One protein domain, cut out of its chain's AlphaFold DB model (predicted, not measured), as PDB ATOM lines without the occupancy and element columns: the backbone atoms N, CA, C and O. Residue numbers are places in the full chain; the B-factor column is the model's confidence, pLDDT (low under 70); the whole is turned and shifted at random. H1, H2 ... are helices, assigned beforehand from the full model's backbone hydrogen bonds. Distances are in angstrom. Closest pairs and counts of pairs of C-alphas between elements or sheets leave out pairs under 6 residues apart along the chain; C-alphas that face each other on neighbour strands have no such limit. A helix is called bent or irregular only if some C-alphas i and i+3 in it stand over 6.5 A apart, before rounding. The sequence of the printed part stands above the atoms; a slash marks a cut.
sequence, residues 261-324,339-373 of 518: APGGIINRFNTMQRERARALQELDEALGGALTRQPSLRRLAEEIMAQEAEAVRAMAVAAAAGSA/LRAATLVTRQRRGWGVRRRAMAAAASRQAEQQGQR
ATOM      1  N   ALA A 261     -34.370  25.601 -47.310       59.44
ATOM      2  CA  ALA A 261     -34.135  25.751 -48.743       59.44
ATOM      3  C   ALA A 261     -32.651  26.077 -49.032       59.44
ATOM      4  O   ALA A 261     -32.009  26.761 -48.229       59.44
ATOM      5  N   PRO A 262     -32.095  25.675 -50.192       56.94
ATOM      6  CA  PRO A 262     -30.672  25.835 -50.516       56.94
ATOM      7  C   PRO A 262     -30.140  27.279 -50.406       56.94
ATOM      8  O   PRO A 262     -28.974  27.479 -50.066       56.94
ATOM      9  N   GLY A 263     -30.990  28.299 -50.590       61.78
ATOM     10  CA  GLY A 263     -30.627  29.705 -50.354       61.78
ATOM     11  C   GLY A 263     -30.351  30.055 -48.881       61.78
ATOM     12  O   GLY A 263     -29.516  30.914 -48.593       61.78
ATOM     13  N   GLY A 264     -30.985  29.358 -47.932       73.62
ATOM     14  CA  GLY A 264     -30.742  29.514 -46.495       73.62
ATOM     15  C   GLY A 264     -29.362  29.010 -46.074       73.62
ATOM     16  O   GLY A 264     -28.692  29.647 -45.262       73.62
ATOM     17  N   ILE A 265     -28.884  27.930 -46.699       68.25
ATOM     18  CA  ILE A 265     -27.561  27.346 -46.429       68.25
ATOM     19  C   ILE A 265     -26.445  28.307 -46.862       68.25
ATOM     20  O   ILE A 265     -25.488  28.515 -46.113       68.25
ATOM     21  N   ILE A 266     -26.586  28.950 -48.027       68.56
ATOM     22  CA  ILE A 266     -25.619  29.938 -48.534       68.56
ATOM     23  C   ILE A 266     -25.582  31.178 -47.629       68.56
ATOM     24  O   ILE A 266     -24.503  31.629 -47.244       68.56
ATOM     25  N   ASN A 267     -26.744  31.697 -47.223       71.44
ATOM     26  CA  ASN A 267     -26.806  32.837 -46.305       71.44
ATOM     27  C   ASN A 267     -26.200  32.509 -44.937       71.44
ATOM     28  O   ASN A 267     -25.441  33.312 -44.404       71.44
ATOM     29  N   ARG A 268     -26.453  31.311 -44.402       73.69
ATOM     30  CA  ARG A 268     -25.869  30.859 -43.132       73.69
ATOM     31  C   ARG A 268     -24.358  30.669 -43.228       73.69
ATOM     32  O   ARG A 268     -23.642  31.034 -42.302       73.69
ATOM     33  N   PHE A 269     -23.862  30.164 -44.358       72.94
ATOM     34  CA  PHE A 269     -22.429  30.094 -44.633       72.94
ATOM     35  C   PHE A 269     -21.798  31.491 -44.657       72.94
ATOM     36  O   PHE A 269     -20.798  31.718 -43.983       72.94
ATOM     37  N   ASN A 270     -22.418  32.450 -45.350       77.38
ATOM     38  CA  ASN A 270     -21.938  33.831 -45.402       77.38
ATOM     39  C   ASN A 270     -21.979  34.525 -44.029       77.38
ATOM     40  O   ASN A 270     -21.064  35.280 -43.705       77.38
ATOM     41  N   THR A 271     -22.999  34.259 -43.207       81.00
ATOM     42  CA  THR A 271     -23.068  34.752 -41.823       81.00
ATOM     43  C   THR A 271     -21.951  34.159 -40.972       81.00
ATOM     44  O   THR A 271     -21.229  34.917 -40.329       81.00
ATOM     45  N   MET A 272     -21.713  32.845 -41.056       75.88
ATOM     46  CA  MET A 272     -20.591  32.209 -40.356       75.88
ATOM     47  C   MET A 272     -19.240  32.787 -40.791       75.88
ATOM     48  O   MET A 272     -18.378  32.993 -39.947       75.88
ATOM     49  N   GLN A 273     -19.030  33.087 -42.079       78.56
ATOM     50  CA  GLN A 273     -17.780  33.716 -42.533       78.56
ATOM     51  C   GLN A 273     -17.589  35.129 -41.961       78.56
ATOM     52  O   GLN A 273     -16.469  35.509 -41.629       78.56
ATOM     53  N   ARG A 274     -18.672  35.899 -41.789       83.69
ATOM     54  CA  ARG A 274     -18.612  37.228 -41.157       83.69
ATOM     55  C   ARG A 274     -18.353  37.150 -39.654       83.69
ATOM     56  O   ARG A 274     -17.527  37.903 -39.152       83.69
ATOM     57  N   GLU A 275     -19.016  36.237 -38.948       80.19
ATOM     58  CA  GLU A 275     -18.767  35.980 -37.519       80.19
ATOM     59  C   GLU A 275     -17.327  35.515 -37.282       80.19
ATOM     60  O   GLU A 275     -16.678  35.935 -36.331       80.19
ATOM     61  N   ARG A 276     -16.787  34.719 -38.206       75.38
ATOM     62  CA  ARG A 276     -15.391  34.276 -38.199       75.38
ATOM     63  C   ARG A 276     -14.391  35.406 -38.390       75.38
ATOM     64  O   ARG A 276     -13.398  35.454 -37.673       75.38
ATOM     65  N   ALA A 277     -14.644  36.304 -39.340       78.06
ATOM     66  CA  ALA A 277     -13.799  37.477 -39.539       78.06
ATOM     67  C   ALA A 277     -13.779  38.367 -38.283       78.06
ATOM     68  O   ALA A 277     -12.715  38.829 -37.887       78.06
ATOM     69  N   ARG A 278     -14.932  38.523 -37.615       86.88
ATOM     70  CA  ARG A 278     -15.029  39.235 -36.331       86.88
ATOM     71  C   ARG A 278     -14.261  38.532 -35.214       86.88
ATOM     72  O   ARG A 278     -13.473  39.179 -34.549       86.88
ATOM     73  N   ALA A 279     -14.401  37.215 -35.070       76.56
ATOM     74  CA  ALA A 279     -13.684  36.459 -34.042       76.56
ATOM     75  C   ALA A 279     -12.152  36.511 -34.212       76.56
ATOM     76  O   ALA A 279     -11.426  36.536 -33.226       76.56
ATOM     77  N   LEU A 280     -11.645  36.537 -35.453       77.44
ATOM     78  CA  LEU A 280     -10.213  36.730 -35.711       77.44
ATOM     79  C   LEU A 280      -9.749  38.146 -35.373       77.44
ATOM     80  O   LEU A 280      -8.638  38.311 -34.882       77.44
ATOM     81  N   GLN A 281     -10.590  39.147 -35.631       86.19
ATOM     82  CA  GLN A 281     -10.305  40.526 -35.265       86.19
ATOM     83  C   GLN A 281     -10.293  40.703 -33.739       86.19
ATOM     84  O   GLN A 281      -9.331  41.242 -33.210       86.19
ATOM     85  N   GLU A 282     -11.286  40.163 -33.029       83.38
ATOM     86  CA  GLU A 282     -11.346  40.157 -31.558       83.38
ATOM     87  C   GLU A 282     -10.157  39.403 -30.943       83.38
ATOM     88  O   GLU A 282      -9.598  39.833 -29.937       83.38
ATOM     89  N   LEU A 283      -9.731  38.293 -31.557       77.44
ATOM     90  CA  LEU A 283      -8.546  37.552 -31.129       77.44
ATOM     91  C   LEU A 283      -7.253  38.343 -31.374       77.44
ATOM     92  O   LEU A 283      -6.366  38.309 -30.527       77.44
ATOM     93  N   ASP A 284      -7.126  39.044 -32.506       89.75
ATOM     94  CA  ASP A 284      -5.965  39.906 -32.763       89.75
ATOM     95  C   ASP A 284      -5.936  41.076 -31.776       89.75
ATOM     96  O   ASP A 284      -4.896  41.335 -31.185       89.75
ATOM     97  N   GLU A 285      -7.079  41.715 -31.515       86.12
ATOM     98  CA  GLU A 285      -7.221  42.776 -30.511       86.12
ATOM     99  C   GLU A 285      -6.855  42.276 -29.101       86.12
ATOM    100  O   GLU A 285      -6.052  42.913 -28.418       86.12
ATOM    101  N   ALA A 286      -7.340  41.097 -28.692       79.12
ATOM    102  CA  ALA A 286      -7.016  40.485 -27.399       79.12
ATOM    103  C   ALA A 286      -5.538  40.076 -27.271       79.12
ATOM    104  O   ALA A 286      -4.975  40.111 -26.179       79.12
ATOM    105  N   LEU A 287      -4.893  39.711 -28.381       81.38
ATOM    106  CA  LEU A 287      -3.457  39.426 -28.441       81.38
ATOM    107  C   LEU A 287      -2.616  40.687 -28.702       81.38
ATOM    108  O   LEU A 287      -1.433  40.584 -29.033       81.38
ATOM    109  N   GLY A 288      -3.209  41.881 -28.608       92.50
ATOM    110  CA  GLY A 288      -2.515  43.148 -28.816       92.50
ATOM    111  C   GLY A 288      -1.938  43.302 -30.225       92.50
ATOM    112  O   GLY A 288      -0.863  43.862 -30.390       92.50
ATOM    113  N   GLY A 289      -2.586  42.785 -31.263       91.00
ATOM    114  CA  GLY A 289      -2.093  42.814 -32.642       91.00
ATOM    115  C   GLY A 289      -1.023  41.757 -32.944       91.00
ATOM    116  O   GLY A 289      -0.235  41.921 -33.879       91.00
ATOM    117  N   ALA A 290      -0.880  40.703 -32.132       82.81
ATOM    118  CA  ALA A 290       0.153  39.694 -32.368       82.81
ATOM    119  C   ALA A 290      -0.077  38.884 -33.657       82.81
ATOM    120  O   ALA A 290       0.903  38.485 -34.290       82.81
ATOM    121  N   LEU A 291      -1.330  38.669 -34.089       83.62
ATOM    122  CA  LEU A 291      -1.617  37.981 -35.355       83.62
ATOM    123  C   LEU A 291      -1.226  38.855 -36.546       83.62
ATOM    124  O   LEU A 291      -0.736  38.341 -37.549       83.62
ATOM    125  N   THR A 292      -1.379  40.175 -36.447       87.50
ATOM    126  CA  THR A 292      -0.914  41.104 -37.487       87.50
ATOM    127  C   THR A 292       0.606  41.268 -37.503       87.50
ATOM    128  O   THR A 292       1.197  41.348 -38.582       87.50
ATOM    129  N   ARG A 293       1.260  41.260 -36.335       86.00
ATOM    130  CA  ARG A 293       2.721  41.425 -36.212       86.00
ATOM    131  C   ARG A 293       3.524  40.157 -36.514       86.00
ATOM    132  O   ARG A 293       4.678  40.269 -36.924       86.00
ATOM    133  N   GLN A 294       2.958  38.964 -36.318       89.56
ATOM    134  CA  GLN A 294       3.667  37.696 -36.515       89.56
ATOM    135  C   GLN A 294       3.065  36.862 -37.662       89.56
ATOM    136  O   GLN A 294       2.030  36.212 -37.490       89.56
ATOM    137  N   PRO A 295       3.737  36.781 -38.830       83.75
ATOM    138  CA  PRO A 295       3.213  36.059 -39.991       83.75
ATOM    139  C   PRO A 295       3.078  34.544 -39.766       83.75
ATOM    140  O   PRO A 295       2.290  33.898 -40.451       83.75
ATOM    141  N   SER A 296       3.807  33.961 -38.809       81.12
ATOM    142  CA  SER A 296       3.673  32.550 -38.420       81.12
ATOM    143  C   SER A 296       2.356  32.265 -37.692       81.12
ATOM    144  O   SER A 296       1.671  31.306 -38.044       81.12
ATOM    145  N   LEU A 297       1.965  33.107 -36.730       77.69
ATOM    146  CA  LEU A 297       0.686  32.983 -36.022       77.69
ATOM    147  C   LEU A 297      -0.492  33.251 -36.957       77.69
ATOM    148  O   LEU A 297      -1.489  32.532 -36.916       77.69
ATOM    149  N   ARG A 298      -0.337  34.219 -37.866       86.00
ATOM    150  CA  ARG A 298      -1.311  34.473 -38.926       86.00
ATOM    151  C   ARG A 298      -1.511  33.265 -39.834       86.00
ATOM    152  O   ARG A 298      -2.647  32.852 -40.036       86.00
ATOM    153  N   ARG A 299      -0.423  32.662 -40.332       82.50
ATOM    154  CA  ARG A 299      -0.492  31.443 -41.157       82.50
ATOM    155  C   ARG A 299      -1.158  30.294 -40.408       82.50
ATOM    156  O   ARG A 299      -1.992  29.609 -40.984       82.50
ATOM    157  N   LEU A 300      -0.848  30.115 -39.125       79.00
ATOM    158  CA  LEU A 300      -1.460  29.071 -38.304       79.00
ATOM    159  C   LEU A 300      -2.968  29.299 -38.109       79.00
ATOM    160  O   LEU A 300      -3.754  28.362 -38.246       79.00
ATOM    161  N   ALA A 301      -3.383  30.538 -37.832       76.31
ATOM    162  CA  ALA A 301      -4.792  30.904 -37.742       76.31
ATOM    163  C   ALA A 301      -5.509  30.687 -39.086       76.31
ATOM    164  O   ALA A 301      -6.564  30.056 -39.123       76.31
ATOM    165  N   GLU A 302      -4.914  31.119 -40.201       81.56
ATOM    166  CA  GLU A 302      -5.443  30.907 -41.553       81.56
ATOM    167  C   GLU A 302      -5.554  29.408 -41.904       81.56
ATOM    168  O   GLU A 302      -6.570  28.983 -42.456       81.56
ATOM    169  N   GLU A 303      -4.580  28.576 -41.518       81.69
ATOM    170  CA  GLU A 303      -4.609  27.120 -41.715       81.69
ATOM    171  C   GLU A 303      -5.719  26.431 -40.910       81.69
ATOM    172  O   GLU A 303      -6.423  25.566 -41.440       81.69
ATOM    173  N   ILE A 304      -5.919  26.820 -39.648       74.31
ATOM    174  CA  ILE A 304      -7.011  26.293 -38.812       74.31
ATOM    175  C   ILE A 304      -8.360  26.643 -39.444       74.31
ATOM    176  O   ILE A 304      -9.239  25.789 -39.568       74.31
ATOM    177  N   MET A 305      -8.498  27.878 -39.917       75.12
ATOM    178  CA  MET A 305      -9.723  28.367 -40.541       75.12
ATOM    179  C   MET A 305      -9.991  27.704 -41.897       75.12
ATOM    180  O   MET A 305     -11.143  27.387 -42.216       75.12
ATOM    181  N   ALA A 306      -8.944  27.426 -42.677       78.50
ATOM    182  CA  ALA A 306      -9.044  26.666 -43.918       78.50
ATOM    183  C   ALA A 306      -9.528  25.229 -43.658       78.50
ATOM    184  O   ALA A 306     -10.469  24.773 -44.315       78.50
ATOM    185  N   GLN A 307      -8.970  24.555 -42.644       74.94
ATOM    186  CA  GLN A 307      -9.386  23.207 -42.234       74.94
ATOM    187  C   GLN A 307     -10.839  23.180 -41.740       74.94
ATOM    188  O   GLN A 307     -11.608  22.275 -42.072       74.94
ATOM    189  N   GLU A 308     -11.265  24.203 -40.999       72.12
ATOM    190  CA  GLU A 308     -12.661  24.350 -40.598       72.12
ATOM    191  C   GLU A 308     -13.612  24.564 -41.777       72.12
ATOM    192  O   GLU A 308     -14.712  24.005 -41.811       72.12
ATOM    193  N   ALA A 309     -13.223  25.405 -42.737       73.06
ATOM    194  CA  ALA A 309     -14.019  25.665 -43.929       73.06
ATOM    195  C   ALA A 309     -14.156  24.410 -44.801       73.06
ATOM    196  O   ALA A 309     -15.211  24.200 -45.402       73.06
ATOM    197  N   GLU A 310     -13.124  23.571 -44.853       75.56
ATOM    198  CA  GLU A 310     -13.156  22.279 -45.535       75.56
ATOM    199  C   GLU A 310     -14.076  21.282 -44.815       75.56
ATOM    200  O   GLU A 310     -14.917  20.653 -45.457       75.56
ATOM    201  N   ALA A 311     -14.029  21.214 -43.479       69.19
ATOM    202  CA  ALA A 311     -14.932  20.372 -42.692       69.19
ATOM    203  C   ALA A 311     -16.410  20.781 -42.850       69.19
ATOM    204  O   ALA A 311     -17.285  19.923 -42.988       69.19
ATOM    205  N   VAL A 312     -16.705  22.086 -42.873       69.00
ATOM    206  CA  VAL A 312     -18.066  22.600 -43.109       69.00
ATOM    207  C   VAL A 312     -18.522  22.322 -44.542       69.00
ATOM    208  O   VAL A 312     -19.655  21.880 -44.735       69.00
ATOM    209  N   ARG A 313     -17.647  22.497 -45.542       74.12
ATOM    210  CA  ARG A 313     -17.946  22.124 -46.934       74.12
ATOM    211  C   ARG A 313     -18.218  20.627 -47.076       74.12
ATOM    212  O   ARG A 313     -19.203  20.261 -47.705       74.12
ATOM    213  N   ALA A 314     -17.428  19.770 -46.432       72.19
ATOM    214  CA  ALA A 314     -17.652  18.327 -46.426       72.19
ATOM    215  C   ALA A 314     -19.001  17.950 -45.786       72.19
ATOM    216  O   ALA A 314     -19.713  17.092 -46.309       72.19
ATOM    217  N   MET A 315     -19.398  18.622 -44.697       66.19
ATOM    218  CA  MET A 315     -20.719  18.433 -44.084       66.19
ATOM    219  C   MET A 315     -21.859  18.911 -44.991       66.19
ATOM    220  O   MET A 315     -22.879  18.232 -45.079       66.19
ATOM    221  N   ALA A 316     -21.688  20.036 -45.688       66.19
ATOM    222  CA  ALA A 316     -22.675  20.549 -46.636       66.19
ATOM    223  C   ALA A 316     -22.842  19.620 -47.853       66.19
ATOM    224  O   ALA A 316     -23.968  19.316 -48.237       66.19
ATOM    225  N   VAL A 317     -21.740  19.100 -48.407       74.75
ATOM    226  CA  VAL A 317     -21.763  18.115 -49.504       74.75
ATOM    227  C   VAL A 317     -22.428  16.811 -49.057       74.75
ATOM    228  O   VAL A 317     -23.258  16.269 -49.782       74.75
ATOM    229  N   ALA A 318     -22.135  16.330 -47.844       65.56
ATOM    230  CA  ALA A 318     -22.784  15.141 -47.289       65.56
ATOM    231  C   ALA A 318     -24.293  15.347 -47.055       65.56
ATOM    232  O   ALA A 318     -25.082  14.434 -47.296       65.56
ATOM    233  N   ALA A 319     -24.704  16.542 -46.621       64.06
ATOM    234  CA  ALA A 319     -26.113  16.892 -46.461       64.06
ATOM    235  C   ALA A 319     -26.843  16.968 -47.815       64.06
ATOM    236  O   ALA A 319     -27.927  16.403 -47.946       64.06
ATOM    237  N   ALA A 320     -26.224  17.581 -48.829       67.88
ATOM    238  CA  ALA A 320     -26.775  17.677 -50.183       67.88
ATOM    239  C   ALA A 320     -26.885  16.305 -50.877       67.88
ATOM    240  O   ALA A 320     -27.887  16.012 -51.531       67.88
ATOM    241  N   ALA A 321     -25.895  15.426 -50.683       67.81
ATOM    242  CA  ALA A 321     -25.945  14.047 -51.171       67.81
ATOM    243  C   ALA A 321     -27.057  13.233 -50.484       67.81
ATOM    244  O   ALA A 321     -27.707  12.412 -51.125       67.81
ATOM    245  N   GLY A 322     -27.315  13.493 -49.197       61.47
ATOM    246  CA  GLY A 322     -28.409  12.873 -48.450       61.47
ATOM    247  C   GLY A 322     -29.803  13.303 -48.918       61.47
ATOM    248  O   GLY A 322     -30.726  12.500 -48.842       61.47
ATOM    249  N   SER A 323     -29.963  14.526 -49.438       61.00
ATOM    250  CA  SER A 323     -31.251  15.008 -49.965       61.00
ATOM    251  C   SER A 323     -31.562  14.540 -51.390       61.00
ATOM    252  O   SER A 323     -32.723  14.517 -51.778       61.00
ATOM    253  N   ALA A 324     -30.552  14.153 -52.177       59.75
ATOM    254  CA  ALA A 324     -30.746  13.702 -53.558       59.75
ATOM    255  C   ALA A 324     -31.149  12.213 -53.678       59.75
ATOM    256  O   ALA A 324     -31.506  11.759 -54.761       59.75
ATOM    257  N   LEU A 339     -18.997   7.248 -44.760       59.00
ATOM    258  CA  LEU A 339     -18.146   6.657 -43.723       59.00
ATOM    259  C   LEU A 339     -16.697   7.155 -43.806       59.00
ATOM    260  O   LEU A 339     -16.094   7.444 -42.769       59.00
ATOM    261  N   ARG A 340     -16.140   7.330 -45.013       60.41
ATOM    262  CA  ARG A 340     -14.811   7.941 -45.195       60.41
ATOM    263  C   ARG A 340     -14.789   9.410 -44.772       60.41
ATOM    264  O   ARG A 340     -13.883   9.806 -44.050       60.41
ATOM    265  N   ALA A 341     -15.799  10.200 -45.131       53.75
ATOM    266  CA  ALA A 341     -15.890  11.597 -44.703       53.75
ATOM    267  C   ALA A 341     -16.036  11.721 -43.172       53.75
ATOM    268  O   ALA A 341     -15.331  12.503 -42.536       53.75
ATOM    269  N   ALA A 342     -16.881  10.890 -42.551       54.09
ATOM    270  CA  ALA A 342     -17.063  10.871 -41.099       54.09
ATOM    271  C   ALA A 342     -15.796  10.422 -40.340       54.09
ATOM    272  O   ALA A 342     -15.476  10.973 -39.281       54.09
ATOM    273  N   THR A 343     -15.040   9.458 -40.876       61.12
ATOM    274  CA  THR A 343     -13.768   9.001 -40.284       61.12
ATOM    275  C   THR A 343     -12.644  10.028 -40.439       61.12
ATOM    276  O   THR A 343     -11.859  10.223 -39.510       61.12
ATOM    277  N   LEU A 344     -12.597  10.767 -41.551       59.12
ATOM    278  CA  LEU A 344     -11.623  11.843 -41.765       59.12
ATOM    279  C   LEU A 344     -11.886  13.036 -40.829       59.12
ATOM    280  O   LEU A 344     -10.965  13.507 -40.157       59.12
ATOM    281  N   VAL A 345     -13.155  13.435 -40.667       55.22
ATOM    282  CA  VAL A 345     -13.576  14.496 -39.728       55.22
ATOM    283  C   VAL A 345     -13.321  14.105 -38.268       55.22
ATOM    284  O   VAL A 345     -12.878  14.931 -37.468       55.22
ATOM    285  N   THR A 346     -13.555  12.846 -37.886       55.41
ATOM    286  CA  THR A 346     -13.275  12.377 -36.514       55.41
ATOM    287  C   THR A 346     -11.778  12.260 -36.227       55.41
ATOM    288  O   THR A 346     -11.349  12.611 -35.124       55.41
ATOM    289  N   ARG A 347     -10.962  11.854 -37.209       61.03
ATOM    290  CA  ARG A 347      -9.495  11.822 -37.087       61.03
ATOM    291  C   ARG A 347      -8.903  13.230 -36.977       61.03
ATOM    292  O   ARG A 347      -8.069  13.465 -36.103       61.03
ATOM    293  N   GLN A 348      -9.378  14.182 -37.782       59.09
ATOM    294  CA  GLN A 348      -8.958  15.585 -37.682       59.09
ATOM    295  C   GLN A 348      -9.400  16.236 -36.360       59.09
ATOM    296  O   GLN A 348      -8.615  16.959 -35.748       59.09
ATOM    297  N   ARG A 349     -10.596  15.904 -35.844       54.03
ATOM    298  CA  ARG A 349     -11.072  16.364 -34.524       54.03
ATOM    299  C   ARG A 349     -10.208  15.893 -33.355       54.03
ATOM    300  O   ARG A 349     -10.008  16.657 -32.415       54.03
ATOM    301  N   ARG A 350      -9.675  14.667 -33.398       59.22
ATOM    302  CA  ARG A 350      -8.750  14.177 -32.356       59.22
ATOM    303  C   ARG A 350      -7.414  14.929 -32.381       59.22
ATOM    304  O   ARG A 350      -6.884  15.247 -31.323       59.22
ATOM    305  N   GLY A 351      -6.920  15.289 -33.568       65.50
ATOM    306  CA  GLY A 351      -5.727  16.134 -33.716       65.50
ATOM    307  C   GLY A 351      -5.940  17.590 -33.286       65.50
ATOM    308  O   GLY A 351      -5.010  18.239 -32.813       65.50
ATOM    309  N   TRP A 352      -7.168  18.099 -33.391       53.56
ATOM    310  CA  TRP A 352      -7.520  19.471 -33.020       53.56
ATOM    311  C   TRP A 352      -7.321  19.757 -31.533       53.56
ATOM    312  O   TRP A 352      -6.685  20.746 -31.184       53.56
ATOM    313  N   GLY A 353      -7.829  18.895 -30.646       61.44
ATOM    314  CA  GLY A 353      -7.686  19.099 -29.199       61.44
ATOM    315  C   GLY A 353      -6.220  19.142 -28.757       61.44
ATOM    316  O   GLY A 353      -5.854  19.909 -27.873       61.44
ATOM    317  N   VAL A 354      -5.360  18.362 -29.417       59.50
ATOM    318  CA  VAL A 354      -3.909  18.371 -29.184       59.50
ATOM    319  C   VAL A 354      -3.281  19.676 -29.680       59.50
ATOM    320  O   VAL A 354      -2.565  20.324 -28.927       59.50
ATOM    321  N   ARG A 355      -3.610  20.123 -30.898       62.19
ATOM    322  CA  ARG A 355      -3.074  21.374 -31.468       62.19
ATOM    323  C   ARG A 355      -3.544  22.629 -30.728       62.19
ATOM    324  O   ARG A 355      -2.752  23.540 -30.525       62.19
ATOM    325  N   ARG A 356      -4.798  22.667 -30.267       54.22
ATOM    326  CA  ARG A 356      -5.338  23.787 -29.476       54.22
ATOM    327  C   ARG A 356      -4.654  23.907 -28.117       54.22
ATOM    328  O   ARG A 356      -4.308  25.010 -27.716       54.22
ATOM    329  N   ARG A 357      -4.408  22.775 -27.451       60.84
ATOM    330  CA  ARG A 357      -3.632  22.732 -26.202       60.84
ATOM    331  C   ARG A 357      -2.174  23.116 -26.427       60.84
ATOM    332  O   ARG A 357      -1.632  23.867 -25.631       60.84
ATOM    333  N   ALA A 358      -1.571  22.687 -27.535       60.41
ATOM    334  CA  ALA A 358      -0.220  23.102 -27.900       60.41
ATOM    335  C   ALA A 358      -0.118  24.617 -28.157       60.41
ATOM    336  O   ALA A 358       0.853  25.227 -27.727       60.41
ATOM    337  N   MET A 359      -1.124  25.232 -28.796       61.62
ATOM    338  CA  MET A 359      -1.184  26.689 -28.984       61.62
ATOM    339  C   MET A 359      -1.407  27.442 -27.674       61.62
ATOM    340  O   MET A 359      -0.720  28.423 -27.434       61.62
ATOM    341  N   ALA A 360      -2.314  26.974 -26.813       57.22
ATOM    342  CA  ALA A 360      -2.527  27.579 -25.499       57.22
ATOM    343  C   ALA A 360      -1.265  27.485 -24.623       57.22
ATOM    344  O   ALA A 360      -0.863  28.470 -24.020       57.22
ATOM    345  N   ALA A 361      -0.580  26.338 -24.636       59.94
ATOM    346  CA  ALA A 361       0.690  26.155 -23.936       59.94
ATOM    347  C   ALA A 361       1.825  26.995 -24.545       59.94
ATOM    348  O   ALA A 361       2.682  27.490 -23.824       59.94
ATOM    349  N   ALA A 362       1.855  27.173 -25.870       65.31
ATOM    350  CA  ALA A 362       2.816  28.065 -26.518       65.31
ATOM    351  C   ALA A 362       2.555  29.538 -26.169       65.31
ATOM    352  O   ALA A 362       3.507  30.249 -25.871       65.31
ATOM    353  N   ALA A 363       1.290  29.966 -26.138       59.62
ATOM    354  CA  ALA A 363       0.897  31.309 -25.723       59.62
ATOM    355  C   ALA A 363       1.210  31.567 -24.236       59.62
ATOM    356  O   ALA A 363       1.749  32.620 -23.923       59.62
ATOM    357  N   SER A 364       0.966  30.590 -23.349       62.91
ATOM    358  CA  SER A 364       1.336  30.670 -21.922       62.91
ATOM    359  C   SER A 364       2.843  30.813 -21.744       62.91
ATOM    360  O   SER A 364       3.299  31.768 -21.130       62.91
ATOM    361  N   ARG A 365       3.636  29.949 -22.395       71.75
ATOM    362  CA  ARG A 365       5.106  30.039 -22.358       71.75
ATOM    363  C   ARG A 365       5.630  31.357 -22.911       71.75
ATOM    364  O   ARG A 365       6.666  31.834 -22.472       71.75
ATOM    365  N   GLN A 366       4.954  31.934 -23.900       66.31
ATOM    366  CA  GLN A 366       5.352  33.216 -24.466       66.31
ATOM    367  C   GLN A 366       4.982  34.381 -23.538       66.31
ATOM    368  O   GLN A 366       5.778  35.305 -23.419       66.31
ATOM    369  N   ALA A 367       3.840  34.314 -22.846       64.31
ATOM    370  CA  ALA A 367       3.474  35.265 -21.798       64.31
ATOM    371  C   ALA A 367       4.434  35.183 -20.597       64.31
ATOM    372  O   ALA A 367       4.885  36.214 -20.113       64.31
ATOM    373  N   GLU A 368       4.835  33.976 -20.190       62.69
ATOM    374  CA  GLU A 368       5.849  33.741 -19.151       62.69
ATOM    375  C   GLU A 368       7.233  34.238 -19.578       62.69
ATOM    376  O   GLU A 368       7.885  34.951 -18.828       62.69
ATOM    377  N   GLN A 369       7.681  33.937 -20.802       69.62
ATOM    378  CA  GLN A 369       8.960  34.439 -21.318       69.62
ATOM    379  C   GLN A 369       8.965  35.958 -21.491       69.62
ATOM    380  O   GLN A 369      10.016  36.584 -21.369       69.62
ATOM    381  N   GLN A 370       7.819  36.559 -21.804       68.81
ATOM    382  CA  GLN A 370       7.691  38.005 -21.893       68.81
ATOM    383  C   GLN A 370       7.678  38.641 -20.497       68.81
ATOM    384  O   GLN A 370       8.433  39.583 -20.279       68.81
ATOM    385  N   GLY A 371       6.975  38.040 -19.532       63.03
ATOM    386  CA  GLY A 371       7.039  38.418 -18.119       63.03
ATOM    387  C   GLY A 371       8.444  38.275 -17.528       63.03
ATOM    388  O   GLY A 371       8.900  39.171 -16.838       63.03
ATOM    389  N   GLN A 372       9.193  37.227 -17.877       59.72
ATOM    390  CA  GLN A 372      10.590  37.035 -17.460       59.72
ATOM    391  C   GLN A 372      11.560  38.016 -18.130       59.72
ATOM    392  O   GLN A 372      12.569  38.389 -17.538       59.72
ATOM    393  N   ARG A 373      11.285  38.448 -19.367       66.00
ATOM    394  CA  ARG A 373      12.083  39.484 -20.048       66.00
ATOM    395  C   ARG A 373      11.812  40.877 -19.496       66.00
ATOM    396  O   ARG A 373      12.732  41.687 -19.467       66.00
TER     397      ARG A 373
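AT A GLANCE: This is residues 261 to 324 and 339 to 373 of the 518 residues of an uncharacterized protein of Gonium pectorale (UniProt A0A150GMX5). Three long helices run up and down in a loose, elongated assembly: H1 and H3 fold back on each other through a corner made by the little helix H2, and H4 runs along the other side of H3, back the way H1 goes. H3 lies between H1 and H4, with few close contacts, and the last residues of H4, 364 to 373, stick out free and add to the length. The printed part has 99 residues with four named helices, H1, H2, H3 and H4 in that order, and no named strand; the class is all helix. The whole is loose, with a radius of gyration of the C-alphas of 17.1 A, and spans 60 by 28 by 16 A.

IN THESE COORDINATES: H1, residues 262 to 286, begins with C-alpha 262 at (-30.672, 25.835, -50.516) and is 36.2 A long from first to last C-alpha. After a tight link of 3 residues comes H2, residues 290 to 293, 4.9 A long. One residue, Gln 294, makes the tight link to H3, residues 295 to 323, which is 41.6 A long and begins with C-alpha 295 at (3.213, 36.059, -39.991). Beyond the cut, H4, residues 339 to 373, is the longest helix at 50.5 A and ends with C-alpha 373 at (12.083, 39.484, -20.048). No helix is bent or irregular.

HOW THE PARTS SIT: H1 and H2 only just touch, and only at the corner, with 3 pairs of C-alphas within 8 A; H1 does so with residue 284 alone, and the closest C-alphas, of Asp 284 and Leu 291, are 5.4 A apart. H2 and H3 also touch only at the corner, H3 with residues 297 to 298 alone; their closest C-alphas, of Leu 291 and Arg 298, are 5.0 A apart. H1 and H3 are near each other, with 15 pairs of C-alphas within 10 A and no pair within 8 A. H3 and H4 are close but not clearly touching: their closest C-alphas, of Ala 311 and Val 345, are 6.7 A apart. They run opposite ways at a shallow tilt of 21 degrees. H4 is apart from H1 and from H2. Every O i to N i+4 pair is within hydrogen-bond range in H1 and H3, and 29 of 31 are in H4; H2 is too short for such a pair.

THE WHOLE: The two C-alphas farthest apart, of Ala 324 and Arg 373, are 60.2 A apart. Without the free residues 364 to 373 the body spans 47 by 28 by 16 A. Residues 325 to 338 are not printed, and C-alphas 324 and 339 are 17.5 A apart across this cut, which lies in the link from H3 to H4. The mean pLDDT of the printed part is 70.7; 50 residues are under 70, among them residues 318 to 324, 339 to 364 and 366 to 373.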